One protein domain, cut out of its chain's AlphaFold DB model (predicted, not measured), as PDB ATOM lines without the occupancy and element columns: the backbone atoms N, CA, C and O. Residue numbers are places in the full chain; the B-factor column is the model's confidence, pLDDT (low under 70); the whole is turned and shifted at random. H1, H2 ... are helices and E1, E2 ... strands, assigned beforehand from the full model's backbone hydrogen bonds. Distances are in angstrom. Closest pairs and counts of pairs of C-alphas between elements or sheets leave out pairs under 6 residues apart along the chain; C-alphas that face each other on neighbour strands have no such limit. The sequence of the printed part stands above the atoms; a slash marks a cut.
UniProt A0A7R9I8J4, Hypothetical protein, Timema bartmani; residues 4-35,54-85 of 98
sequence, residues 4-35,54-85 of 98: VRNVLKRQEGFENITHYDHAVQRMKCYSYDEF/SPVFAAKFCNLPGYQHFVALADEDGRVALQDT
ATOM      1  N   VAL A   4     243.062 239.320 165.584       77.12
ATOM      2  CA  VAL A   4     243.020 238.450 166.770       77.12
ATOM      3  C   VAL A   4     244.422 238.170 167.314       77.12
ATOM      4  O   VAL A   4     244.659 238.324 168.510       77.12
ATOM      5  N   ARG A   5     245.388 237.830 166.446       78.81
ATOM      6  CA  ARG A   5     246.778 237.572 166.875       78.81
ATOM      7  C   ARG A   5     247.438 238.805 167.486       78.81
ATOM      8  O   ARG A   5     248.189 238.678 168.446       78.81
ATOM      9  N   ASN A   6     247.149 239.983 166.943       74.88
ATOM     10  CA  ASN A   6     247.708 241.234 167.450       74.88
ATOM     11  C   ASN A   6     247.098 241.616 168.809       74.88
ATOM     12  O   ASN A   6     247.776 242.207 169.641       74.88
ATOM     13  N   VAL A   7     245.832 241.265 169.062       76.12
ATOM     14  CA  VAL A   7     245.208 241.444 170.384       76.12
ATOM     15  C   VAL A   7     245.839 240.507 171.415       76.12
ATOM     16  O   VAL A   7     246.196 240.980 172.491       76.12
ATOM     17  N   LEU A   8     246.040 239.231 171.069       79.62
ATOM     18  CA  LEU A   8     246.617 238.236 171.978       79.62
ATOM     19  C   LEU A   8     248.047 238.611 172.404       79.62
ATOM     20  O   LEU A   8     248.340 238.708 173.589       79.62
ATOM     21  N   LYS A   9     248.907 238.969 171.439       78.69
ATOM     22  CA  LYS A   9     250.287 239.403 171.720       78.69
ATOM     23  C   LYS A   9     250.369 240.635 172.623       78.69
ATOM     24  O   LYS A   9     251.327 240.775 173.373       78.69
ATOM     25  N   ARG A  10     249.375 241.529 172.559       72.75
ATOM     26  CA  ARG A  10     249.285 242.699 173.449       72.75
ATOM     27  C   ARG A  10     248.866 242.322 174.862       72.75
ATOM     28  O   ARG A  10     249.374 242.921 175.798       72.75
ATOM     29  N   GLN A  11     247.963 241.354 175.019       71.56
ATOM     30  CA  GLN A  11     247.588 240.834 176.340       71.56
ATOM     31  C   GLN A  11     248.772 240.141 177.024       71.56
ATOM     32  O   GLN A  11     248.948 240.275 178.227       71.56
ATOM     33  N   GLU A  12     249.604 239.453 176.246       80.62
ATOM     34  CA  GLU A  12     250.784 238.730 176.731       80.62
ATOM     35  C   GLU A  12     252.032 239.624 176.915       80.62
ATOM     36  O   GLU A  12     253.075 239.138 177.343       80.62
ATOM     37  N   GLY A  13     251.960 240.921 176.585       70.00
ATOM     38  CA  GLY A  13     253.088 241.856 176.713       70.00
ATOM     39  C   GLY A  13     254.178 241.719 175.637       70.00
ATOM     40  O   GLY A  13     255.239 242.325 175.755       70.00
ATOM     41  N   PHE A  14     253.925 240.963 174.564       72.25
ATOM     42  CA  PHE A  14     254.854 240.760 173.442       72.25
ATOM     43  C   PHE A  14     254.760 241.834 172.345       72.25
ATOM     44  O   PHE A  14     255.493 241.774 171.357       72.25
ATOM     45  N   GLU A  15     253.866 242.815 172.488       68.31
ATOM     46  CA  GLU A  15     253.803 243.995 171.623       68.31
ATOM     47  C   GLU A  15     253.732 245.286 172.440       68.31
ATOM     48  O   GLU A  15     252.859 245.445 173.293       68.31
ATOM     49  N   ASN A  16     254.605 246.244 172.109       63.66
ATOM     50  CA  ASN A  16     254.545 247.598 172.649       63.66
ATOM     51  C   ASN A  16     253.413 248.382 171.983       63.66
ATOM     52  O   ASN A  16     253.354 248.523 170.759       63.66
ATOM     53  N   ILE A  17     252.519 248.922 172.805       64.19
ATOM     54  CA  ILE A  17     251.457 249.814 172.354       64.19
ATOM     55  C   ILE A  17     252.046 251.224 172.247       64.19
ATOM     56  O   ILE A  17     252.403 251.831 173.248       64.19
ATOM     57  N   THR A  18     252.123 251.767 171.032       64.44
ATOM     58  CA  THR A  18     252.508 253.173 170.803       64.44
ATOM     59  C   THR A  18     251.382 254.160 171.124       64.44
ATOM     60  O   THR A  18     251.637 255.345 171.287       64.44
ATOM     61  N   HIS A  19     250.140 253.673 171.225       63.31
ATOM     62  CA  HIS A  19     248.930 254.467 171.448       63.31
ATOM     63  C   HIS A  19     248.238 254.021 172.741       63.31
ATOM     64  O   HIS A  19     247.338 253.175 172.720       63.31
ATOM     65  N   TYR A  20     248.703 254.561 173.868       64.88
ATOM     66  CA  TYR A  20     248.215 254.266 175.222       64.88
ATOM     67  C   TYR A  20     246.682 254.352 175.343       64.88
ATOM     68  O   TYR A  20     246.057 253.515 175.997       64.88
ATOM     69  N   ASP A  21     246.072 255.283 174.609       70.06
ATOM     70  CA  ASP A  21     244.628 255.520 174.567       70.06
ATOM     71  C   ASP A  21     243.811 254.254 174.290       70.06
ATOM     72  O   ASP A  21     242.754 254.061 174.884       70.06
ATOM     73  N   HIS A  22     244.300 253.335 173.449       69.69
ATOM     74  CA  HIS A  22     243.589 252.086 173.160       69.69
ATOM     75  C   HIS A  22     243.600 251.090 174.324       69.69
ATOM     76  O   HIS A  22     242.670 250.292 174.442       69.69
ATOM     77  N   ALA A  23     244.638 251.100 175.163       68.50
ATOM     78  CA  ALA A  23     244.662 250.290 176.378       68.50
ATOM     79  C   ALA A  23     243.701 250.876 177.423       68.50
ATOM     80  O   ALA A  23     242.889 250.144 177.984       68.50
ATOM     81  N   VAL A  24     243.713 252.203 177.595       70.12
ATOM     82  CA  VAL A  24     242.800 252.918 178.504       70.12
ATOM     83  C   VAL A  24     241.341 252.777 178.075       70.12
ATOM     84  O   VAL A  24     240.482 252.525 178.914       70.12
ATOM     85  N   GLN A  25     241.047 252.838 176.775       70.31
ATOM     86  CA  GLN A  25     239.698 252.614 176.242       70.31
ATOM     87  C   GLN A  25     239.125 251.237 176.603       70.31
ATOM     88  O   GLN A  25     237.912 251.115 176.741       70.31
ATOM     89  N   ARG A  26     239.966 250.206 176.775       67.31
ATOM     90  CA  ARG A  26     239.522 248.870 177.219       67.31
ATOM     91  C   ARG A  26     239.263 248.793 178.720       67.31
ATOM     92  O   ARG A  26     238.541 247.903 179.143       67.31
ATOM     93  N   MET A  27     239.840 249.702 179.504       67.81
ATOM     94  CA  MET A  27     239.572 249.839 180.939       67.81
ATOM     95  C   MET A  27     238.354 250.729 181.222       67.81
ATOM     96  O   MET A  27     238.077 251.048 182.375       67.81
ATOM     97  N   LYS A  28     237.639 251.171 180.181       71.31
ATOM     98  CA  LYS A  28     236.433 251.976 180.335       71.31
ATOM     99  C   LYS A  28     235.366 251.154 181.058       71.31
ATOM    100  O   LYS A  28     234.814 250.224 180.483       71.31
ATOM    101  N   CYS A  29     235.074 251.537 182.294       65.50
ATOM    102  CA  CYS A  29     233.915 251.050 183.026       65.50
ATOM    103  C   CYS A  29     232.669 251.788 182.517       65.50
ATOM    104  O   CYS A  29     232.675 253.020 182.411       65.50
ATOM    105  N   TYR A  30     231.628 251.051 182.140       71.62
ATOM    106  CA  TYR A  30     230.332 251.640 181.817       71.62
ATOM    107  C   TYR A  30     229.492 251.771 183.091       71.62
ATOM    108  O   TYR A  30     229.674 251.012 184.031       71.62
ATOM    109  N   SER A  31     228.532 252.695 183.119       67.81
ATOM    110  CA  SER A  31     227.681 252.917 184.302       67.81
ATOM    111  C   SER A  31     226.860 251.689 184.721       67.81
ATOM    112  O   SER A  31     226.433 251.595 185.859       67.81
ATOM    113  N   TYR A  32     226.609 250.753 183.802       65.75
ATOM    114  CA  TYR A  32     225.946 249.478 184.097       65.75
ATOM    115  C   TYR A  32     226.907 248.389 184.605       65.75
ATOM    116  O   TYR A  32     226.442 247.371 185.105       65.75
ATOM    117  N   ASP A  33     228.218 248.606 184.484       60.56
ATOM    118  CA  ASP A  33     229.282 247.753 185.031       60.56
ATOM    119  C   ASP A  33     229.821 248.317 186.364       60.56
ATOM    120  O   ASP A  33     230.835 247.854 186.888       60.56
ATOM    121  N   GLU A  34     229.168 249.347 186.912       65.19
ATOM    122  CA  GLU A  34     229.555 249.971 188.171       65.19
ATOM    123  C   GLU A  34     229.017 249.154 189.351       65.19
ATOM    124  O   GLU A  34     227.836 249.196 189.696       65.19
ATOM    125  N   PHE A  35     229.906 248.392 189.987       66.88
ATOM    126  CA  PHE A  35     229.613 247.682 191.226       66.88
ATOM    127  C   PHE A  35     229.909 248.617 192.401       66.88
ATOM    128  O   PHE A  35     231.053 248.740 192.836       66.88
ATOM    129  N   SER A  54     230.710 249.425 201.502       71.81
ATOM    130  CA  SER A  54     232.113 249.009 201.498       71.81
ATOM    131  C   SER A  54     232.570 248.763 200.053       71.81
ATOM    132  O   SER A  54     231.859 248.081 199.297       71.81
ATOM    133  N   PRO A  55     233.721 249.326 199.636       76.56
ATOM    134  CA  PRO A  55     234.206 249.187 198.272       76.56
ATOM    135  C   PRO A  55     234.484 247.717 197.950       76.56
ATOM    136  O   PRO A  55     234.908 246.937 198.804       76.56
ATOM    137  N   VAL A  56     234.259 247.337 196.692       82.81
ATOM    138  CA  VAL A  56     234.598 245.992 196.219       82.81
ATOM    139  C   VAL A  56     236.118 245.854 196.193       82.81
ATOM    140  O   VAL A  56     236.802 246.549 195.443       82.81
ATOM    141  N   PHE A  57     236.635 244.916 196.979       84.94
ATOM    142  CA  PHE A  57     238.050 244.570 197.019       84.94
ATOM    143  C   PHE A  57     238.410 243.510 195.970       84.94
ATOM    144  O   PHE A  57     239.461 243.582 195.332       84.94
ATOM    145  N   ALA A  58     237.534 242.524 195.755       85.69
ATOM    146  CA  ALA A  58     237.733 241.482 194.751       85.69
ATOM    147  C   ALA A  58     236.415 241.065 194.085       85.69
ATOM    148  O   ALA A  58     235.359 241.061 194.709       85.69
ATOM    149  N   ALA A  59     236.489 240.659 192.817       87.62
ATOM    150  CA  ALA A  59     235.346 240.168 192.052       87.62
ATOM    151  C   ALA A  59     235.730 238.943 191.214       87.62
ATOM    152  O   ALA A  59     236.839 238.866 190.675       87.62
ATOM    153  N   LYS A  60     234.813 237.981 191.076       89.56
ATOM    154  CA  LYS A  60     235.015 236.791 190.244       89.56
ATOM    155  C   LYS A  60     233.716 236.329 189.597       89.56
ATOM    156  O   LYS A  60     232.759 235.984 190.283       89.56
ATOM    157  N   PHE A  61     233.718 236.248 188.270       89.75
ATOM    158  CA  PHE A  61     232.638 235.616 187.517       89.75
ATOM    159  C   PHE A  61     232.688 234.093 187.642       89.75
ATOM    160  O   PHE A  61     233.760 233.485 187.745       89.75
ATOM    161  N   CYS A  62     231.513 233.469 187.631       89.88
ATOM    162  CA  CYS A  62     231.406 232.020 187.623       89.88
ATOM    163  C   CYS A  62     231.868 231.455 186.271       89.88
ATOM    164  O   CYS A  62     231.391 231.848 185.209       89.88
ATOM    165  N   ASN A  63     232.777 230.482 186.312       92.62
ATOM    166  CA  ASN A  63     233.312 229.844 185.105       92.62
ATOM    167  C   ASN A  63     232.497 228.613 184.665       92.62
ATOM    168  O   ASN A  63     232.849 227.967 183.678       92.62
ATOM    169  N   LEU A  64     231.437 228.255 185.396       93.81
ATOM    170  CA  LEU A  64     230.617 227.088 185.084       93.81
ATOM    171  C   LEU A  64     229.690 227.395 183.889       93.81
ATOM    172  O   LEU A  64     228.977 228.406 183.919       93.81
ATOM    173  N   PRO A  65     229.652 226.540 182.845       90.88
ATOM    174  CA  PRO A  65     228.742 226.722 181.721       90.88
ATOM    175  C   PRO A  65     227.285 226.844 182.178       90.88
ATOM    176  O   PRO A  65     226.807 226.019 182.952       90.88
ATOM    177  N   GLY A  66     226.587 227.878 181.704       90.56
ATOM    178  CA  GLY A  66     225.196 228.156 182.077       90.56
ATOM    179  C   GLY A  66     225.035 229.037 183.319       90.56
ATOM    180  O   GLY A  66     223.943 229.545 183.547       90.56
ATOM    181  N   TYR A  67     226.110 229.287 184.072       89.44
ATOM    182  CA  TYR A  67     226.101 230.096 185.296       89.44
ATOM    183  C   TYR A  67     226.994 231.336 185.201       89.44
ATOM    184  O   TYR A  67     227.202 232.009 186.203       89.44
ATOM    185  N   GLN A  68     227.495 231.683 184.012       90.69
ATOM    186  CA  GLN A  68     228.418 232.815 183.833       90.69
ATOM    187  C   GLN A  68     227.815 234.189 184.176       90.69
ATOM    188  O   GLN A  68     228.538 235.175 184.251       90.69
ATOM    189  N   HIS A  69     226.500 234.249 184.395       86.81
ATOM    190  CA  HIS A  69     225.786 235.426 184.884       86.81
ATOM    191  C   HIS A  69     225.946 235.652 186.393       86.81
ATOM    192  O   HIS A  69     225.551 236.693 186.901       86.81
ATOM    193  N   PHE A  70     226.513 234.701 187.131       88.56
ATOM    194  CA  PHE A  70     226.814 234.911 188.538       88.56
ATOM    195  C   PHE A  70     228.177 235.573 188.712       88.56
ATOM    196  O   PHE A  70     229.184 235.103 188.170       88.56
ATOM    197  N   VAL A  71     228.209 236.619 189.531       88.62
ATOM    198  CA  VAL A  71     229.434 237.270 189.993       88.62
ATOM    199  C   VAL A  71     229.499 237.209 191.515       88.62
ATOM    200  O   VAL A  71     228.531 237.518 192.206       88.62
ATOM    201  N   ALA A  72     230.639 236.764 192.036       89.62
ATOM    202  CA  ALA A  72     230.967 236.852 193.450       89.62
ATOM    203  C   ALA A  72     231.775 238.130 193.687       89.62
ATOM    204  O   ALA A  72     232.771 238.358 192.997       89.62
ATOM    205  N   LEU A  73     231.352 238.938 194.651       87.81
ATOM    206  CA  LEU A  73     231.989 240.187 195.060       87.81
ATOM    207  C   LEU A  73     232.434 240.050 196.514       87.81
ATOM    208  O   LEU A  73     231.685 239.510 197.325       87.81
ATOM    209  N   ALA A  74     233.628 240.527 196.839       88.12
ATOM    210  CA  ALA A  74     234.158 240.570 198.195       88.12
ATOM    211  C   ALA A  74     234.595 241.993 198.546       88.12
ATOM    212  O   ALA A  74     235.168 242.677 197.694       88.12
ATOM    213  N   ASP A  75     234.333 242.427 199.775       86.50
ATOM    214  CA  ASP A  75     234.803 243.708 200.311       86.50
ATOM    215  C   ASP A  75     236.123 243.561 201.093       86.50
ATOM    216  O   ASP A  75     236.689 242.469 201.205       86.50
ATOM    217  N   GLU A  76     236.644 244.680 201.604       82.50
ATOM    218  CA  GLU A  76     237.861 244.717 202.433       82.50
ATOM    219  C   GLU A  76     237.674 244.048 203.804       82.50
ATOM    220  O   GLU A  76     238.634 243.536 204.380       82.50
ATOM    221  N   ASP A  77     236.437 244.005 204.300       80.88
ATOM    222  CA  ASP A  77     236.068 243.398 205.581       80.88
ATOM    223  C   ASP A  77     235.935 241.863 205.490       80.88
ATOM    224  O   ASP A  77     235.694 241.187 206.494       80.88
ATOM    225  N   GLY A  78     236.102 241.288 204.293       80.19
ATOM    226  CA  GLY A  78     236.007 239.851 204.037       80.19
ATOM    227  C   GLY A  78     234.575 239.332 203.879       80.19
ATOM    228  O   GLY A  78     234.363 238.115 203.859       80.19
ATOM    229  N   ARG A  79     233.586 240.220 203.749       85.19
ATOM    230  CA  ARG A  79     232.207 239.866 203.401       85.19
ATOM    231  C   ARG A  79     232.144 239.529 201.920       85.19
ATOM    232  O   ARG A  79     232.832 240.127 201.097       85.19
ATOM    233  N   VAL A  80     231.299 238.561 201.577       86.25
ATOM    234  CA  VAL A  80     231.134 238.077 200.203       86.25
ATOM    235  C   VAL A  80     229.659 238.109 199.829       86.25
ATOM    236  O   VAL A  80     228.829 237.585 200.570       86.25
ATOM    237  N   ALA A  81     229.336 238.664 198.663       84.50
ATOM    238  CA  ALA A  81     228.007 238.577 198.070       84.50
ATOM    239  C   ALA A  81     228.043 237.878 196.713       84.50
ATOM    240  O   ALA A  81     229.040 237.911 195.990       84.50
ATOM    241  N   LEU A  82     226.918 237.258 196.365       87.06
ATOM    242  CA  LEU A  82     226.683 236.649 195.064       87.06
ATOM    243  C   LEU A  82     225.574 237.429 194.360       87.06
ATOM    244  O   LEU A  82     224.466 237.533 194.883       87.06
ATOM    245  N   GLN A  83     225.867 237.952 193.175       84.50
ATOM    246  CA  GLN A  83     224.924 238.718 192.371       84.50
ATOM    247  C   GLN A  83     224.630 237.990 191.057       84.50
ATOM    248  O   GLN A  83     225.527 237.441 190.416       84.50
ATOM    249  N   ASP A  84     223.359 238.004 190.660       86.38
ATOM    250  CA  ASP A  84     222.906 237.625 189.326       86.38
ATOM    251  C   ASP A  84     222.938 238.866 188.422       86.38
ATOM    252  O   ASP A  84     222.293 239.870 188.722       86.38
ATOM    253  N   THR A  85     223.718 238.819 187.343       84.12
ATOM    254  CA  THR A  85     223.893 239.935 186.400       84.12
ATOM    255  C   THR A  85     222.912 239.900 185.232       84.12
ATOM    256  O   THR A  85     223.025 240.707 184.304       84.12
TER     257      THR A  85
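Overview. This is residues 4 to 35 and 54 to 85 of the 98 residues of the protein "Hypothetical protein" of Timema bartmani (UniProt A0A7R9I8J4). A small, twisted sheet of three strands, E1, E2 and E3, makes one end of a loosely spread domain, and two short helices, H1 and H2, make the other end, with neither helix on the sheet. Residues 24 to 32, of which 24 to 26 belong to H2, stand free and reach from the helical end back toward the sheet. The printed part has 64 residues with two named helices and three named strands, in the order H1, H2, E1, E2, E3; the sheet's order is E1, E2, E3, antiparallel throughout, and the class is mixed, helices and strands. The whole is only just loose, close to extended, with a radius of gyration of the C-alphas of 15.7 A and spans of 40 by 29 by 22 A.

Arrangement. The sheet is formed by E1, residues 56 to 61, E2, residues 70 to 75, and E3, residues 80 to 84, a meander, each strand the antiparallel neighbour of the one before. It is only just strongly twisted, its C-alphas lying up to 4.0 A off its best plane. E2 is the inner strand; E1 and E3 are edge strands. The hairpin of E1 and E2 has an angle of 161 degrees between directions; N 60 and O 72 are 2.8 A apart, and N 74 and O 58 are 2.8 A apart, both within hydrogen-bond range. The hairpin of E2 and E3 has an angle of 152 degrees; N 73 and O 81 are within hydrogen-bond range at 2.9 A, and C-alphas 74 and 80 face each other at 4.4 A. H1, residues 4 to 11, is apart from E1, E2 and E3. H2, residues 20 to 26, is apart from E2, E3 and H1. Every O i to N i+4 pair is within hydrogen-bond range in H1, and 2 of 3 are in H2.

Along the chain. E2 is 16.7 A long from first to last C-alpha, from Phe 70 at (226.814, 234.911, 188.538) to Asp 75. E1 is 13.7 A long and E3 is 13.6 A long, E3 ending with C-alpha 84 at (222.906, 237.625, 189.326). H1 is 10.9 A long and begins with C-alpha 4 at (243.020, 238.450, 166.770). H2 is 10.4 A long.

Size, cuts and confidence. The two C-alphas farthest apart, those of Thr 18 and Arg 79, are 40.6 A apart. Residues 36 to 53 are not printed, and C-alphas 35 and 54 are 10.7 A apart across this cut, which lies in the link from H2 to E1. The link from E2 to E3 is tight; those from H1 to H2 and from E1 to E2 are short. Mean pLDDT of the printed part is 78.2, with values under 70 at residues 15 to 20, 22 to 23, 26 to 27, 29 and 31 to 35.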